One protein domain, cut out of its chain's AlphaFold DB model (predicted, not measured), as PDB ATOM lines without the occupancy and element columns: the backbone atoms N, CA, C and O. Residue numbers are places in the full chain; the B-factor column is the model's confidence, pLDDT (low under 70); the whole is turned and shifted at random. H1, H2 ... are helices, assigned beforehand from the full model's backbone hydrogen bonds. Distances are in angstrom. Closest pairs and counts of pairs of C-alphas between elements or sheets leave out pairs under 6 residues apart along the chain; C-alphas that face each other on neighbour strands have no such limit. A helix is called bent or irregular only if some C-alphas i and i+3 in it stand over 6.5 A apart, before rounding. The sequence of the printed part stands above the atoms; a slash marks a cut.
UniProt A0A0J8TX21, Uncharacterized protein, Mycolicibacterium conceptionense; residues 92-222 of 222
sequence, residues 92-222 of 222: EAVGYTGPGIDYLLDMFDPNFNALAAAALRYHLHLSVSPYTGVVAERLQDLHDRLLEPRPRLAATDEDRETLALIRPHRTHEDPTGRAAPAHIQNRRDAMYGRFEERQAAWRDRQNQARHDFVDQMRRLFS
ATOM      1  N   GLU A  92     105.082  77.384  67.696       66.00
ATOM      2  CA  GLU A  92     104.569  76.018  67.862       66.00
ATOM      3  C   GLU A  92     105.675  74.972  68.064       66.00
ATOM      4  O   GLU A  92     105.465  73.966  68.742       66.00
ATOM      5  N   ALA A  93     106.841  75.163  67.445       62.19
ATOM      6  CA  ALA A  93     107.968  74.244  67.567       62.19
ATOM      7  C   ALA A  93     108.596  74.314  68.965       62.19
ATOM      8  O   ALA A  93     108.904  73.280  69.558       62.19
ATOM      9  N   VAL A  94     108.723  75.525  69.504       63.53
ATOM     10  CA  VAL A  94     109.285  75.789  70.834       63.53
ATOM     11  C   VAL A  94     108.249  75.685  71.960       63.53
ATOM     12  O   VAL A  94     108.621  75.557  73.122       63.53
ATOM     13  N   GLY A  95     106.954  75.650  71.631       64.50
ATOM     14  CA  GLY A  95     105.860  75.563  72.605       64.50
ATOM     15  C   GLY A  95     105.471  76.903  73.238       64.50
ATOM     16  O   GLY A  95     104.920  76.912  74.332       64.50
ATOM     17  N   TYR A  96     105.749  78.022  72.569       71.06
ATOM     18  CA  TYR A  96     105.329  79.357  72.992       71.06
ATOM     19  C   TYR A  96     103.900  79.650  72.524       71.06
ATOM     20  O   TYR A  96     103.602  79.575  71.331       71.06
ATOM     21  N   THR A  97     103.025  80.014  73.460       67.25
ATOM     22  CA  THR A  97     101.603  80.315  73.205       67.25
ATOM     23  C   THR A  97     101.215  81.751  73.562       67.25
ATOM     24  O   THR A  97     100.026  82.058  73.616       67.25
ATOM     25  N   GLY A  98     102.189  82.618  73.859       64.19
ATOM     26  CA  GLY A  98     101.929  84.017  74.203       64.19
ATOM     27  C   GLY A  98     101.504  84.861  72.990       64.19
ATOM     28  O   GLY A  98     101.649  84.413  71.846       64.19
ATOM     29  N   PRO A  99     100.989  86.086  73.216       57.31
ATOM     30  CA  PRO A  99     100.762  87.051  72.143       57.31
ATOM     31  C   PRO A  99     102.069  87.302  71.366       57.31
ATOM     32  O   PRO A  99     103.161  87.027  71.871       57.31
ATOM     33  N   GLY A 100     101.948  87.757  70.112       55.00
ATOM     34  CA  GLY A 100     103.084  87.968  69.206       55.00
ATOM     35  C   GLY A 100     104.245  88.735  69.854       55.00
ATOM     36  O   GLY A 100     104.039  89.513  70.783       55.00
ATOM     37  N   ILE A 101     105.466  88.506  69.355       52.34
ATOM     38  CA  ILE A 101     106.728  89.058  69.902       52.34
ATOM     39  C   ILE A 101     106.681  90.596  70.021       52.34
ATOM     40  O   ILE A 101     107.348  91.175  70.873       52.34
ATOM     41  N   ASP A 102     105.821  91.247  69.237       47.38
ATOM     42  CA  ASP A 102     105.592  92.695  69.226       47.38
ATOM     43  C   ASP A 102     105.095  93.277  70.572       47.38
ATOM     44  O   ASP A 102     105.128  94.491  70.756       47.38
ATOM     45  N   TYR A 103     104.655  92.439  71.522       50.03
ATOM     46  CA  TYR A 103     104.138  92.858  72.836       50.03
ATOM     47  C   TYR A 103     105.094  92.631  74.019       50.03
ATOM     48  O   TYR A 103     104.685  92.781  75.170       50.03
ATOM     49  N   LEU A 104     106.366  92.295  73.783       55.38
ATOM     50  CA  LEU A 104     107.361  92.164  74.858       55.38
ATOM     51  C   LEU A 104     107.846  93.540  75.315       55.38
ATOM     52  O   LEU A 104     108.907  94.014  74.917       55.38
ATOM     53  N   LEU A 105     107.031  94.195  76.137       50.69
ATOM     54  CA  LEU A 105     107.319  95.533  76.650       50.69
ATOM     55  C   LEU A 105     108.199  95.515  77.908       50.69
ATOM     56  O   LEU A 105     108.778  96.547  78.233       50.69
ATOM     57  N   ASP A 106     108.331  94.375  78.601       60.47
ATOM     58  CA  ASP A 106     109.090  94.310  79.853       60.47
ATOM     59  C   ASP A 106     109.646  92.904  80.171       60.47
ATOM     60  O   ASP A 106     108.982  91.886  79.972       60.47
ATOM     61  N   MET A 107     110.852  92.856  80.746       54.88
ATOM     62  CA  MET A 107     111.483  91.665  81.338       54.88
ATOM     63  C   MET A 107     110.658  91.092  82.506       54.88
ATOM     64  O   MET A 107     110.817  89.927  82.877       54.88
ATOM     65  N   PHE A 108     109.756  91.890  83.079       57.97
ATOM     66  CA  PHE A 108     108.871  91.473  84.167       57.97
ATOM     67  C   PHE A 108     107.512  90.923  83.701       57.97
ATOM     68  O   PHE A 108     106.749  90.424  84.536       57.97
ATOM     69  N   ASP A 109     107.226  90.933  82.394       66.12
ATOM     70  CA  ASP A 109     105.994  90.373  81.832       66.12
ATOM     71  C   ASP A 109     105.980  88.830  81.962       66.12
ATOM     72  O   ASP A 109     106.988  88.168  81.685       66.12
ATOM     73  N   PRO A 110     104.857  88.206  82.366       65.62
ATOM     74  CA  PRO A 110     104.692  86.748  82.344       65.62
ATOM     75  C   PRO A 110     105.057  86.082  81.004       65.62
ATOM     76  O   PRO A 110     105.508  84.935  80.988       65.62
ATOM     77  N   ASN A 111     104.899  86.793  79.888       74.00
ATOM     78  CA  ASN A 111     105.229  86.321  78.546       74.00
ATOM     79  C   ASN A 111     106.742  86.278  78.281       74.00
ATOM     80  O   ASN A 111     107.181  85.479  77.451       74.00
ATOM     81  N   PHE A 112     107.548  87.066  79.006       84.31
ATOM     82  CA  PHE A 112     109.005  87.072  78.851       84.31
ATOM     83  C   PHE A 112     109.605  85.704  79.178       84.31
ATOM     84  O   PHE A 112     110.347  85.153  78.372       84.31
ATOM     85  N   ASN A 113     109.238  85.109  80.318       86.94
ATOM     86  CA  ASN A 113     109.771  83.804  80.723       86.94
ATOM     87  C   ASN A 113     109.419  82.708  79.715       86.94
ATOM     88  O   ASN A 113     110.262  81.876  79.385       86.94
ATOM     89  N   ALA A 114     108.184  82.723  79.208       83.44
ATOM     90  CA  ALA A 114     107.737  81.764  78.209       83.44
ATOM     91  C   ALA A 114     108.534  81.903  76.904       83.44
ATOM     92  O   ALA A 114     108.905  80.894  76.303       83.44
ATOM     93  N   LEU A 115     108.826  83.134  76.476       85.38
ATOM     94  CA  LEU A 115     109.661  83.390  75.305       85.38
ATOM     95  C   LEU A 115     111.117  82.974  75.545       85.38
ATOM     96  O   LEU A 115     111.712  82.314  74.697       85.38
ATOM     97  N   ALA A 116     111.689  83.339  76.690       89.31
ATOM     98  CA  ALA A 116     113.064  83.017  77.049       89.31
ATOM     99  C   ALA A 116     113.284  81.498  77.110       89.31
ATOM    100  O   ALA A 116     114.210  80.975  76.489       89.31
ATOM    101  N   ALA A 117     112.372  80.765  77.754       88.94
ATOM    102  CA  ALA A 117     112.389  79.305  77.773       88.94
ATOM    103  C   ALA A 117     112.242  78.714  76.359       88.94
ATOM    104  O   ALA A 117     112.981  77.807  75.977       88.94
ATOM    105  N   ALA A 118     111.345  79.264  75.540       85.44
ATOM    106  CA  ALA A 118     111.194  78.867  74.143       85.44
ATOM    107  C   ALA A 118     112.482  79.063  73.320       85.44
ATOM    108  O   ALA A 118     112.873  78.167  72.565       85.44
ATOM    109  N   ALA A 119     113.161  80.198  73.491       87.81
ATOM    110  CA  ALA A 119     114.437  80.475  72.848       87.81
ATOM    111  C   ALA A 119     115.505  79.459  73.275       87.81
ATOM    112  O   ALA A 119     116.137  78.835  72.422       87.81
ATOM    113  N   LEU A 120     115.651  79.207  74.578       89.62
ATOM    114  CA  LEU A 120     116.596  78.210  75.095       89.62
ATOM    115  C   LEU A 120     116.312  76.815  74.533       89.62
ATOM    116  O   LEU A 120     117.222  76.158  74.029       89.62
ATOM    117  N   ARG A 121     115.045  76.391  74.520       85.81
ATOM    118  CA  ARG A 121     114.627  75.101  73.957       85.81
ATOM    119  C   ARG A 121     114.993  74.971  72.480       85.81
ATOM    120  O   ARG A 121     115.397  73.893  72.040       85.81
ATOM    121  N   TYR A 122     114.860  76.051  71.709       83.19
ATOM    122  CA  TYR A 122     115.298  76.060  70.318       83.19
ATOM    123  C   TYR A 122     116.802  75.788  70.208       83.19
ATOM    124  O   TYR A 122     117.200  74.870  69.494       83.19
ATOM    125  N   HIS A 123     117.633  76.521  70.949       84.25
ATOM    126  CA  HIS A 123     119.090  76.371  70.890       84.25
ATOM    127  C   HIS A 123     119.611  75.056  71.489       84.25
ATOM    128  O   HIS A 123     120.675  74.586  71.090       84.25
ATOM    129  N   LEU A 124     118.863  74.441  72.407       82.69
ATOM    130  CA  LEU A 124     119.194  73.146  73.001       82.69
ATOM    131  C   LEU A 124     118.836  71.956  72.103       82.69
ATOM    132  O   LEU A 124     119.529  70.941  72.135       82.69
ATOM    133  N   HIS A 125     117.751  72.041  71.325       81.00
ATOM    134  CA  HIS A 125     117.175  70.843  70.693       81.00
ATOM    135  C   HIS A 125     116.795  70.977  69.218       81.00
ATOM    136  O   HIS A 125     116.612  69.958  68.555       81.00
ATOM    137  N   LEU A 126     116.603  72.194  68.710       70.81
ATOM    138  CA  LEU A 126     115.982  72.423  67.399       70.81
ATOM    139  C   LEU A 126     116.854  73.232  66.434       70.81
ATOM    140  O   LEU A 126     116.550  73.267  65.241       70.81
ATOM    141  N   SER A 127     117.902  73.896  66.924       76.88
ATOM    142  CA  SER A 127     118.821  74.654  66.082       76.88
ATOM    143  C   SER A 127     119.637  73.720  65.180       76.88
ATOM    144  O   SER A 127     119.777  72.525  65.433       76.88
ATOM    145  N   VAL A 128     120.197  74.276  64.102       67.62
ATOM    146  CA  VAL A 128     121.051  73.529  63.156       67.62
ATOM    147  C   VAL A 128     122.339  73.026  63.826       67.62
ATOM    148  O   VAL A 128     122.926  72.045  63.379       67.62
ATOM    149  N   SER A 129     122.756  73.678  64.913       74.06
ATOM    150  CA  SER A 129     123.903  73.303  65.734       74.06
ATOM    151  C   SER A 129     123.510  73.422  67.211       74.06
ATOM    152  O   SER A 129     123.737  74.477  67.813       74.06
ATOM    153  N   PRO A 130     122.867  72.393  67.789       77.00
ATOM    154  CA  PRO A 130     122.430  72.437  69.176       77.00
ATOM    155  C   PRO A 130     123.630  72.484  70.123       77.00
ATOM    156  O   PRO A 130     124.661  71.858  69.867       77.00
ATOM    157  N   TYR A 131     123.501  73.219  71.230       78.38
ATOM    158  CA  TYR A 131     124.538  73.219  72.263       78.38
ATOM    159  C   TYR A 131     124.663  71.833  72.903       78.38
ATOM    160  O   TYR A 131     123.669  71.152  73.145       78.38
ATOM    161  N   THR A 132     125.896  71.436  73.228       83.31
ATOM    162  CA  THR A 132     126.212  70.145  73.862       83.31
ATOM    163  C   THR A 132     127.121  70.312  75.083       83.31
ATOM    164  O   THR A 132     127.811  71.323  75.226       83.31
ATOM    165  N   GLY A 133     127.162  69.297  75.954       89.12
ATOM    166  CA  GLY A 133     128.050  69.251  77.121       89.12
ATOM    167  C   GLY A 133     127.712  70.302  78.182       89.12
ATOM    168  O   GLY A 133     126.552  70.656  78.370       89.12
ATOM    169  N   VAL A 134     128.737  70.845  78.843       88.50
ATOM    170  CA  VAL A 134     128.593  71.777  79.982       88.50
ATOM    171  C   VAL A 134     127.766  73.023  79.637       88.50
ATOM    172  O   VAL A 134     127.059  73.563  80.484       88.50
ATOM    173  N   VAL A 135     127.831  73.501  78.390       86.44
ATOM    174  CA  VAL A 135     127.025  74.653  77.955       86.44
ATOM    175  C   VAL A 135     125.548  74.275  77.863       86.44
ATOM    176  O   VAL A 135     124.702  75.041  78.311       86.44
ATOM    177  N   ALA A 136     125.238  73.086  77.341       88.62
ATOM    178  CA  ALA A 136     123.867  72.592  77.277       88.62
ATOM    179  C   ALA A 136     123.270  72.409  78.676       88.62
ATOM    180  O   ALA A 136     122.148  72.835  78.909       88.62
ATOM    181  N   GLU A 137     124.035  71.857  79.621       91.69
ATOM    182  CA  GLU A 137     123.597  71.697  81.015       91.69
ATOM    183  C   GLU A 137     123.268  73.043  81.670       91.69
ATOM    184  O   GLU A 137     122.220  73.187  82.292       91.69
ATOM    185  N   ARG A 138     124.113  74.063  81.466       91.62
ATOM    186  CA  ARG A 138     123.862  75.420  81.983       91.62
ATOM    187  C   ARG A 138     122.619  76.063  81.375       91.62
ATOM    188  O   ARG A 138     121.854  76.711  82.080       91.62
ATOM    189  N   LEU A 139     122.424  75.910  80.066       91.62
ATOM    190  CA  LEU A 139     121.244  76.447  79.385       91.62
ATOM    191  C   LEU A 139     119.970  75.679  79.767       91.62
ATOM    192  O   LEU A 139     118.903  76.286  79.826       91.62
ATOM    193  N   GLN A 140     120.078  74.380  80.054       92.81
ATOM    194  CA  GLN A 140     118.973  73.561  80.548       92.81
ATOM    195  C   GLN A 140     118.572  73.961  81.975       92.81
ATOM    196  O   GLN A 140     117.388  74.164  82.224       92.81
ATOM    197  N   ASP A 141     119.536  74.162  82.879       95.31
ATOM    198  CA  ASP A 141     119.267  74.681  84.229       95.31
ATOM    199  C   ASP A 141     118.531  76.028  84.174       95.31
ATOM    200  O   ASP A 141     117.498  76.227  84.816       95.31
ATOM    201  N   LEU A 142     119.007  76.937  83.322       95.06
ATOM    202  CA  LEU A 142     118.369  78.230  83.112       95.06
ATOM    203  C   LEU A 142     116.943  78.100  82.549       95.06
ATOM    204  O   LEU A 142     116.036  78.800  83.001       95.06
ATOM    205  N   HIS A 143     116.736  77.199  81.584       93.25
ATOM    206  CA  HIS A 143     115.415  76.891  81.038       93.25
ATOM    207  C   HIS A 143     114.457  76.423  82.140       93.25
ATOM    208  O   HIS A 143     113.334  76.923  82.241       93.25
ATOM    209  N   ASP A 144     114.906  75.510  82.997       93.88
ATOM    210  CA  ASP A 144     114.075  74.922  84.046       93.88
ATOM    211  C   ASP A 144     113.746  75.940  85.146       93.88
ATOM    212  O   ASP A 144     112.608  75.999  85.615       93.88
ATOM    213  N   ARG A 145     114.694  76.822  85.486       94.12
ATOM    214  CA  ARG A 145     114.466  77.947  86.404       94.12
ATOM    215  C   ARG A 145     113.423  78.932  85.880       94.12
ATOM    216  O   ARG A 145     112.561  79.357  86.644       94.12
ATOM    217  N   LEU A 146     113.460  79.285  84.594       91.31
ATOM    218  CA  LEU A 146     112.474  80.193  83.984       91.31
ATOM    219  C   LEU A 146     111.049  79.613  83.978       91.31
ATOM    220  O   LEU A 146     110.076  80.370  83.955       91.31
ATOM    221  N   LEU A 147     110.931  78.283  84.004       90.00
ATOM    222  CA  LEU A 147     109.666  77.551  84.057       90.00
ATOM    223  C   LEU A 147     109.272  77.106  85.476       90.00
ATOM    224  O   LEU A 147     108.273  76.395  85.624       90.00
ATOM    225  N   GLU A 148     110.006  77.521  86.519       89.94
ATOM    226  CA  GLU A 148     109.693  77.159  87.906       89.94
ATOM    227  C   GLU A 148     108.250  77.588  88.245       89.94
ATOM    228  O   GLU A 148     107.908  78.778  88.178       89.94
ATOM    229  N   PRO A 149     107.373  76.645  88.635       88.56
ATOM    230  CA  PRO A 149     105.973  76.948  88.868       88.56
ATOM    231  C   PRO A 149     105.807  77.899  90.055       88.56
ATOM    232  O   PRO A 149     106.470  77.770  91.084       88.56
ATOM    233  N   ARG A 150     104.852  78.827  89.939       85.94
ATOM    234  CA  ARG A 150     104.513  79.744  91.034       85.94
ATOM    235  C   ARG A 150     104.092  78.953  92.285       85.94
ATOM    236  O   ARG A 150     103.292  78.017  92.161       85.94
ATOM    237  N   PRO A 151     104.554  79.338  93.492       87.75
ATOM    238  CA  PRO A 151     104.160  78.672  94.724       87.75
ATOM    239  C   PRO A 151     102.644  78.727  94.921       87.75
ATOM    240  O   PRO A 151     101.977  79.698  94.552       87.75
ATOM    241  N   ARG A 152     102.095  77.670  95.521       87.12
ATOM    242  CA  ARG A 152     100.673  77.576  95.866       87.12
ATOM    243  C   ARG A 152     100.431  78.151  97.260       87.12
ATOM    244  O   ARG A 152     101.270  78.000  98.150       87.12
ATOM    245  N   LEU A 153      99.260  78.764  97.447       82.44
ATOM    246  CA  LEU A 153      98.802  79.220  98.764       82.44
ATOM    247  C   LEU A 153      98.697  78.035  99.732       82.44
ATOM    248  O   LEU A 153      99.287  78.065 100.803       82.44
ATOM    249  N   ALA A 154      98.031  76.964  99.293       85.19
ATOM    250  CA  ALA A 154      97.878  75.728 100.050       85.19
ATOM    251  C   ALA A 154      99.024  74.750  99.744       85.19
ATOM    252  O   ALA A 154      98.894  73.894  98.862       85.19
ATOM    253  N   ALA A 155     100.170  74.920 100.401       80.62
ATOM    254  CA  ALA A 155     101.341  74.084 100.138       80.62
ATOM    255  C   ALA A 155     101.293  72.764 100.924       80.62
ATOM    256  O   ALA A 155     101.697  71.726 100.403       80.62
ATOM    257  N   THR A 156     100.756  72.788 102.146       85.69
ATOM    258  CA  THR A 156     100.663  71.624 103.041       85.69
ATOM    259  C   THR A 156      99.228  71.097 103.153       85.69
ATOM    260  O   THR A 156      98.277  71.756 102.721       85.69
ATOM    261  N   ASP A 157      99.058  69.891 103.710       85.44
ATOM    262  CA  ASP A 157      97.728  69.363 104.062       85.44
ATOM    263  C   ASP A 157      97.029  70.282 105.079       85.44
ATOM    264  O   ASP A 157      95.863  70.625 104.912       85.44
ATOM    265  N   GLU A 158      97.784  70.799 106.046       82.12
ATOM    266  CA  GLU A 158      97.320  71.776 107.036       82.12
ATOM    267  C   GLU A 158      96.843  73.104 106.408       82.12
ATOM    268  O   GLU A 158      95.804  73.644 106.803       82.12
ATOM    269  N   ASP A 159      97.548  73.637 105.404       83.19
ATOM    270  CA  ASP A 159      97.103  74.844 104.695       83.19
ATOM    271  C   ASP A 159      95.791  74.565 103.923       83.19
ATOM    272  O   ASP A 159      94.898  75.417 103.846       83.19
ATOM    273  N   ARG A 160      95.639  73.352 103.365       84.12
ATOM    274  CA  ARG A 160      94.411  72.922 102.670       84.12
ATOM    275  C   ARG A 160      93.229  72.792 103.628       84.12
ATOM    276  O   ARG A 160      92.148  73.281 103.300       84.12
ATOM    277  N   GLU A 161      93.434  72.206 104.803       82.06
ATOM    278  CA  GLU A 161      92.433  72.157 105.877       82.06
ATOM    279  C   GLU A 161      92.024  73.562 106.323       82.06
ATOM    280  O   GLU A 161      90.837  73.867 106.423       82.06
ATOM    281  N   THR A 162      92.997  74.453 106.520       79.88
ATOM    282  CA  THR A 162      92.747  75.844 106.919       79.88
ATOM    283  C   THR A 162      91.871  76.569 105.894       79.88
ATOM    284  O   THR A 162      90.888  77.212 106.259       79.88
ATOM    285  N   LEU A 163      92.145  76.412 104.595       79.81
ATOM    286  CA  LEU A 163      91.296  76.965 103.532       79.81
ATOM    287  C   LEU A 163      89.896  76.341 103.489       79.81
ATOM    288  O   LEU A 163      88.924  77.050 103.211       79.81
ATOM    289  N   ALA A 164      89.787  75.038 103.751       79.94
ATOM    290  CA  ALA A 164      88.511  74.333 103.803       79.94
ATOM    291  C   ALA A 164      87.639  74.786 104.983       79.94
ATOM    292  O   ALA A 164      86.425  74.799 104.836       79.94
ATOM    293  N   LEU A 165      88.232  75.217 106.101       72.94
ATOM    294  CA  LEU A 165      87.521  75.777 107.259       72.94
ATOM    295  C   LEU A 165      87.043  77.222 107.033       72.94
ATOM    296  O   LEU A 165      86.047  77.642 107.609       72.94
ATOM    297  N   ILE A 166      87.718  77.984 106.166       67.25
ATOM    298  CA  ILE A 166      87.371  79.387 105.872       67.25
ATOM    299  C   ILE A 166      86.283  79.496 104.789       67.25
ATOM    300  O   ILE A 166      85.430  80.382 104.852       67.25
ATOM    301  N   ARG A 167      86.292  78.606 103.784       56.94
ATOM    302  CA  ARG A 167      85.296  78.584 102.694       56.94
ATOM    303  C   ARG A 167      83.822  78.447 103.130       56.94
ATOM    304  O   ARG A 167      83.011  79.148 102.527       56.94
ATOM    305  N   PRO A 168      83.433  77.629 104.126       52.03
ATOM    306  CA  PRO A 168      82.036  77.499 104.551       52.03
ATOM    307  C   PRO A 168      81.485  78.737 105.277       52.03
ATOM    308  O   PRO A 168      80.287  78.801 105.515       52.03
ATOM    309  N   HIS A 169      82.309  79.746 105.589       48.34
ATOM    310  CA  HIS A 169      81.875  80.996 106.234       48.34
ATOM    311  C   HIS A 169      81.664  82.165 105.250       48.34
ATOM    312  O   HIS A 169      81.560  83.319 105.658       48.34
ATOM    313  N   ARG A 170      81.623  81.886 103.938       45.16
ATOM    314  CA  ARG A 170      81.320  82.859 102.868       45.16
ATOM    315  C   ARG A 170      80.195  82.379 101.940       45.16
ATOM    316  O   ARG A 170      80.261  82.576 100.728       45.16
ATOM    317  N   THR A 171      79.170  81.720 102.468       45.09
ATOM    318  CA  THR A 171      77.927  81.502 101.715       45.09
ATOM    319  C   THR A 171      77.023  82.730 101.826       45.09
ATOM    320  O   THR A 171      76.990  83.414 102.844       45.09
ATOM    321  N   HIS A 172      76.276  83.004 100.755       49.09
ATOM    322  CA  HIS A 172      75.306  84.103 100.623       49.09
ATOM    323  C   HIS A 172      74.133  84.012 101.637       49.09
ATOM    324  O   HIS A 172      73.275  84.889 101.682       49.09
ATOM    325  N   GLU A 173      74.095  82.948 102.448       47.41
ATOM    326  CA  GLU A 173      73.014  82.599 103.375       47.41
ATOM    327  C   GLU A 173      73.334  82.889 104.853       47.41
ATOM    328  O   GLU A 173      72.469  82.684 105.700       47.41
ATOM    329  N   ASP A 174      74.522  83.420 105.182       48.81
ATOM    330  CA  ASP A 174      74.827  83.904 106.539       48.81
ATOM    331  C   ASP A 174      75.129  85.419 106.548       48.81
ATOM    332  O   ASP A 174      76.286  85.844 106.455       48.81
ATOM    333  N   PRO A 175      74.094  86.274 106.658       45.22
ATOM    334  CA  PRO A 175      74.251  87.724 106.707       45.22
ATOM    335  C   PRO A 175      74.809  88.227 108.049       45.22
ATOM    336  O   PRO A 175      75.012  89.431 108.200       45.22
ATOM    337  N   THR A 176      75.075  87.347 109.030       52.19
ATOM    338  CA  THR A 176      75.586  87.760 110.350       52.19
ATOM    339  C   THR A 176      77.105  87.798 110.459       52.19
ATOM    340  O   THR A 176      77.611  88.264 111.478       52.19
ATOM    341  N   GLY A 177      77.840  87.373 109.421       50.47
ATOM    342  CA  GLY A 177      79.280  87.617 109.302       50.47
ATOM    343  C   GLY A 177      80.067  87.276 110.568       50.47
ATOM    344  O   GLY A 177      80.928  88.058 110.976       50.47
ATOM    345  N   ARG A 178      79.749  86.156 111.238       55.66
ATOM    346  CA  ARG A 178      80.487  85.751 112.438       55.66
ATOM    347  C   ARG A 178      81.952  85.589 112.058       55.66
ATOM    348  O   ARG A 178      82.302  84.738 111.241       55.66
ATOM    349  N   ALA A 179      82.799  86.440 112.634       59.62
ATOM    350  CA  ALA A 179      84.238  86.345 112.465       59.62
ATOM    351  C   ALA A 179      84.672  84.913 112.798       59.62
ATOM    352  O   ALA A 179      84.245  84.354 113.813       59.62
ATOM    353  N   ALA A 180      85.498  84.320 111.933       65.31
ATOM    354  CA  ALA A 180      86.093  83.024 112.219       65.31
ATOM    355  C   ALA A 180      86.734  83.069 113.621       65.31
ATOM    356  O   ALA A 180      87.338  84.089 113.976       65.31
ATOM    357  N   PRO A 181      86.608  81.996 114.425       74.69
ATOM    358  CA  PRO A 181      87.262  81.913 115.721       74.69
ATOM    359  C   PRO A 181      88.732  82.342 115.636       74.69
ATOM    360  O   PRO A 181      89.418  81.994 114.673       74.69
ATOM    361  N   ALA A 182      89.231  83.056 116.650       77.50
ATOM    362  CA  ALA A 182      90.572  83.652 116.628       77.50
ATOM    363  C   ALA A 182      91.685  82.648 116.267       77.50
ATOM    364  O   ALA A 182      92.624  82.993 115.558       77.50
ATOM    365  N   HIS A 183      91.551  81.380 116.670       77.19
ATOM    366  CA  HIS A 183      92.504  80.326 116.315       77.19
ATOM    367  C   HIS A 183      92.522  79.994 114.808       77.19
ATOM    368  O   HIS A 183      93.592  79.745 114.257       77.19
ATOM    369  N   ILE A 184      91.372  80.035 114.121       78.69
ATOM    370  CA  ILE A 184      91.274  79.844 112.662       78.69
ATOM    371  C   ILE A 184      91.879  81.050 111.943       78.69
ATOM    372  O   ILE A 184      92.615  80.881 110.971       78.69
ATOM    373  N   GLN A 185      91.625  82.256 112.453       77.50
ATOM    374  CA  GLN A 185      92.184  83.487 111.899       77.50
ATOM    375  C   GLN A 185      93.716  83.521 112.028       77.50
ATOM    376  O   GLN A 185      94.403  83.760 111.041       77.50
ATOM    377  N   ASN A 186      94.261  83.153 113.191       84.31
ATOM    378  CA  ASN A 186      95.707  83.058 113.406       84.31
ATOM    379  C   ASN A 186      96.359  82.009 112.489       84.31
ATOM    380  O   ASN A 186      97.418  82.258 111.913       84.31
ATOM    381  N   ARG A 187      95.720  80.841 112.308       83.44
ATOM    382  CA  ARG A 187      96.212  79.789 111.398       83.44
ATOM    383  C   ARG A 187      96.207  80.260 109.943       83.44
ATOM    384  O   ARG A 187      97.152  79.989 109.204       83.44
ATOM    385  N   ARG A 188      95.175  81.013 109.548       83.12
ATOM    386  CA  ARG A 188      95.081  81.656 108.236       83.12
ATOM    387  C   ARG A 188      96.214  82.653 108.034       83.12
ATOM    388  O   ARG A 188      96.917  82.558 107.037       83.12
ATOM    389  N   ASP A 189      96.395  83.585 108.956       85.75
ATOM    390  CA  ASP A 189      97.376  84.657 108.800       85.75
ATOM    391  C   ASP A 189      98.806  84.080 108.773       85.75
ATOM    392  O   ASP A 189      99.611  84.473 107.932       85.75
ATOM    393  N   ALA A 190      99.084  83.030 109.558       87.00
ATOM    394  CA  ALA A 190     100.337  82.275 109.471       87.00
ATOM    395  C   ALA A 190     100.528  81.560 108.115       87.00
ATOM    396  O   ALA A 190     101.635  81.539 107.575       87.00
ATOM    397  N   MET A 191      99.468  80.982 107.536       88.19
ATOM    398  CA  MET A 191      99.506  80.398 106.187       88.19
ATOM    399  C   MET A 191      99.818  81.461 105.125       88.19
ATOM    400  O   MET A 191     100.644  81.211 104.245       88.19
ATOM    401  N   TYR A 192      99.186  82.638 105.204       86.50
ATOM    402  CA  TYR A 192      99.463  83.747 104.289       86.50
ATOM    403  C   TYR A 192     100.892  84.268 104.445       86.50
ATOM    404  O   TYR A 192     101.565  84.405 103.430       86.50
ATOM    405  N   GLY A 193     101.395  84.440 105.672       89.69
ATOM    406  CA  GLY A 193     102.784  84.848 105.911       89.69
ATOM    407  C   GLY A 193     103.791  83.892 105.264       89.69
ATOM    408  O   GLY A 193     104.617  84.307 104.452       89.69
ATOM    409  N   ARG A 194     103.641  82.577 105.488       90.62
ATOM    410  CA  ARG A 194     104.483  81.566 104.819       90.62
ATOM    411  C   ARG A 194     104.339  81.591 103.295       90.62
ATOM    412  O   ARG A 194     105.288  81.290 102.572       90.62
ATOM    413  N   PHE A 195     103.144  81.871 102.778       89.94
ATOM    414  CA  PHE A 195     102.928  81.987 101.339       89.94
ATOM    415  C   PHE A 195     103.623  83.217 100.751       89.94
ATOM    416  O   PHE A 195     104.237  83.096  99.692       89.94
ATOM    417  N   GLU A 196     103.563  84.361 101.428       90.25
ATOM    418  CA  GLU A 196     104.237  85.594 101.023       90.25
ATOM    419  C   GLU A 196     105.755  85.412 100.988       90.25
ATOM    420  O   GLU A 196     106.376  85.755  99.983       90.25
ATOM    421  N   GLU A 197     106.338  84.767 102.001       92.69
ATOM    422  CA  GLU A 197     107.763  84.408 102.027       92.69
ATOM    423  C   GLU A 197     108.149  83.521 100.837       92.69
ATOM    424  O   GLU A 197     109.088  83.822 100.094       92.69
ATOM    425  N   ARG A 198     107.383  82.445 100.587       91.69
ATOM    426  CA  ARG A 198     107.605  81.567  99.424       91.69
ATOM    427  C   ARG A 198     107.479  82.329  98.112       91.69
ATOM    428  O   ARG A 198     108.226  82.064  97.172       91.69
ATOM    429  N   GLN A 199     106.518  83.245  98.028       91.19
ATOM    430  CA  GLN A 199     106.272  84.037  96.835       91.19
ATOM    431  C   GLN A 199     107.392  85.045  96.583       91.19
ATOM    432  O   GLN A 199     107.794  85.197  95.431       91.19
ATOM    433  N   ALA A 200     107.897  85.710  97.622       91.69
ATOM    434  CA  ALA A 200     109.036  86.616  97.530       91.69
ATOM    435  C   ALA A 200     110.283  85.862  97.052       91.69
ATOM    436  O   ALA A 200     110.824  86.191  96.001       91.69
ATOM    437  N   ALA A 201     110.628  84.754  97.714       93.38
ATOM    438  CA  ALA A 201     111.772  83.935  97.326       93.38
ATOM    439  C   ALA A 201     111.652  83.388  95.890       93.38
ATOM    440  O   ALA A 201     112.641  83.317  95.163       93.38
ATOM    441  N   TRP A 202     110.444  83.001  95.461       93.12
ATOM    442  CA  TRP A 202     110.194  82.604  94.073       93.12
ATOM    443  C   TRP A 202     110.397  83.772  93.101       93.12
ATOM    444  O   TRP A 202     111.064  83.597  92.085       93.12
ATOM    445  N   ARG A 203     109.880  84.973  93.404       89.69
ATOM    446  CA  ARG A 203     110.081  86.163  92.558       89.69
ATOM    447  C   ARG A 203     111.562  86.496  92.401       89.69
ATOM    448  O   ARG A 203     111.978  86.788  91.286       89.69
ATOM    449  N   ASP A 204     112.346  86.394  93.468       92.44
ATOM    450  CA  ASP A 204     113.785  86.666  93.422       92.44
ATOM    451  C   ASP A 204     114.516  85.668  92.516       92.44
ATOM    452  O   ASP A 204     115.287  86.073  91.644       92.44
ATOM    453  N   ARG A 205     114.203  84.368  92.627       93.19
ATOM    454  CA  ARG A 205     114.746  83.340  91.720       93.19
ATOM    455  C   ARG A 205     114.352  83.575  90.264       93.19
ATOM    456  O   ARG A 205     115.194  83.424  89.376       93.19
ATOM    457  N   GLN A 206     113.103  83.973  90.015       91.06
ATOM    458  CA  GLN A 206     112.632  84.319  88.673       91.06
ATOM    459  C   GLN A 206     113.357  85.542  88.110       91.06
ATOM    460  O   GLN A 206     113.780  85.523  86.958       91.06
ATOM    461  N   ASN A 207     113.548  86.586  88.916       89.88
ATOM    462  CA  ASN A 207     114.286  87.779  88.512       89.88
ATOM    463  C   ASN A 207     115.739  87.443  88.176       89.88
ATOM    464  O   ASN A 207     116.220  87.835  87.115       89.88
ATOM    465  N   GLN A 208     116.403  86.636  89.005       93.12
ATOM    466  CA  GLN A 208     117.756  86.176  88.707       93.12
ATOM    467  C   GLN A 208     117.804  85.366  87.403       93.12
ATOM    468  O   GLN A 208     118.684  85.583  86.582       93.12
ATOM    469  N   ALA A 209     116.843  84.465  87.170       92.94
ATOM    470  CA  ALA A 209     116.788  83.680  85.932       92.94
ATOM    471  C   ALA A 209     116.595  84.556  84.686       92.94
ATOM    472  O   ALA A 209     117.186  84.294  83.640       92.94
ATOM    473  N   ARG A 210     115.809  85.629  84.788       90.12
ATOM    474  CA  ARG A 210     115.631  86.591  83.693       90.12
ATOM    475  C   ARG A 210     116.926  87.331  83.376       90.12
ATOM    476  O   ARG A 210     117.291  87.409  82.207       90.12
ATOM    477  N   HIS A 211     117.631  87.814  84.398       91.12
ATOM    478  CA  HIS A 211     118.935  88.457  84.225       91.12
ATOM    479  C   HIS A 211     119.957  87.509  83.591       91.12
ATOM    480  O   HIS A 211     120.567  87.859  82.583       91.12
ATOM    481  N   ASP A 212     120.057  86.278  84.099       92.69
ATOM    482  CA  ASP A 212     120.965  85.265  83.556       92.69
ATOM    483  C   ASP A 212     120.668  84.978  82.070       92.69
ATOM    484  O   ASP A 212     121.590  84.809  81.269       92.69
ATOM    485  N   PHE A 213     119.389  84.958  81.672       92.44
ATOM    486  CA  PHE A 213     118.998  84.817  80.266       92.44
ATOM    487  C   PHE A 213     119.411  86.015  79.413       92.44
ATOM    488  O   PHE A 213     119.973  85.812  78.334       92.44
ATOM    489  N   VAL A 214     119.173  87.241  79.888       88.69
ATOM    490  CA  VAL A 214     119.588  88.473  79.195       88.69
ATOM    491  C   VAL A 214     121.093  88.449  78.912       88.69
ATOM    492  O   VAL A 214     121.502  88.713  77.778       88.69
ATOM    493  N   ASP A 215     121.902  88.020  79.879       89.12
ATOM    494  CA  ASP A 215     123.355  87.895  79.722       89.12
ATOM    495  C   ASP A 215     123.759  86.840  78.678       89.12
ATOM    496  O   ASP A 215     124.775  86.988  77.990       89.12
ATOM    497  N   GLN A 216     122.965  85.775  78.508       87.38
ATOM    498  CA  GLN A 216     123.212  84.758  77.481       87.38
ATOM    499  C   GLN A 216     122.714  85.153  76.085       87.38
ATOM    500  O   GLN A 216     123.199  84.573  75.110       87.38
ATOM    501  N   MET A 217     121.808  86.129  75.936       85.69
ATOM    502  CA  MET A 217     121.188  86.448  74.636       85.69
ATOM    503  C   MET A 217     122.220  86.695  73.537       85.69
ATOM    504  O   MET A 217     122.100  86.152  72.440       85.69
ATOM    505  N   ARG A 218     123.280  87.455  73.835       79.44
ATOM    506  CA  ARG A 218     124.318  87.755  72.841       79.44
ATOM    507  C   ARG A 218     124.995  86.493  72.305       79.44
ATOM    508  O   ARG A 218     125.385  86.492  71.150       79.44
ATOM    509  N   ARG A 219     125.140  85.449  73.122       80.50
ATOM    510  CA  ARG A 219     125.748  84.174  72.712       80.50
ATOM    511  C   ARG A 219     124.781  83.287  71.943       80.50
ATOM    512  O   ARG A 219     125.220  82.554  71.070       80.50
ATOM    513  N   LEU A 220     123.496  83.332  72.286       80.69
ATOM    514  CA  LEU A 220     122.468  82.526  71.628       80.69
ATOM    515  C   LEU A 220     122.201  83.003  70.194       80.69
ATOM    516  O   LEU A 220     121.926  82.184  69.322       80.69
ATOM    517  N   PHE A 221     122.303  84.312  69.948       75.25
ATOM    518  CA  PHE A 221     121.928  84.940  68.677       75.25
ATOM    519  C   PHE A 221     123.108  85.509  67.860       75.25
ATOM    520  O   PHE A 221     122.867  86.242  66.901       75.25
ATOM    521  N   SER A 222     124.358  85.196  68.225       65.62
ATOM    522  CA  SER A 222     125.567  85.499  67.430       65.62
ATOM    523  C   SER A 222     125.938  84.353  66.502       65.62
ATOM    524  O   SER A 222     126.274  84.636  65.334       65.62
TER     525      SER A 222
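Overview. This is residues 92 to 222 of the 222 residues of an uncharacterized protein of Mycolicibacterium conceptionense (UniProt A0A0J8TX21). One long helix, H4, runs most of the length of a rod; a helical hairpin, H1 and H2, packs on its last part, and H3 crosses its first part at the other end. Residues 147 to 156 join these two groups, and residues 170 to 176 stick out beyond H3. The printed part has 131 residues with four named helices, H1 to H4 in chain order, and no named strand: all helix. It is only just loose, close to extended, with a radius of gyration of the C-alphas of 21.1 A and spans of 66 by 30 by 22 A.

Arrangement. After residues 92 to 109, H1 (residues 110 to 125) and H2 (134 to 146) form a hairpin and touch at a shallow tilt of 24 degrees, opposite ways; their closest C-alphas, Ala 117 and His 143, are 5.1 A apart. H3 (157 to 169) is apart from both. The hub, H4 (182 to 220), touches H3 with residues 184 to 191 alone, at a steep tilt of 60 degrees; the closest C-alphas, Asp 159 and Met 191, are 6.2 A apart. Residues 205 to 213 of H4 touch residues 142 to 146 of H2, closest at C-alphas Leu 146 and Ala 209, 5.9 A. Residues 210 to 220 of H4 touch H1, closest at C-alphas Ala 116 and Phe 213, 7.0 A. Every O i to N i+4 pair is within hydrogen-bond range in H2, against 11 of 12 in H1, 7 of 9 in H3 and 33 of 35 in H4.

Along the chain. H1 begins at C-alpha 110 (104.692, 86.748, 82.344) and is 23.3 A long, H2 18.6 A and H3 19.8 A. H4 runs 55.2 A to C-alpha 220 (122.468, 82.526, 71.628), with a kink of 29 degrees near residue 214; it is only just irregular, C-alphas 215 and 218 being 6.9 A apart.

Size, cuts and confidence. The two farthest C-alphas, Ser 129 and Thr 176, are 67.3 A apart. The printed part has no cut, and the link from H3 to H4 is long. pLDDT is under 70 at residues 92 to 95, 97 to 110, 128, 166 to 180 and 222.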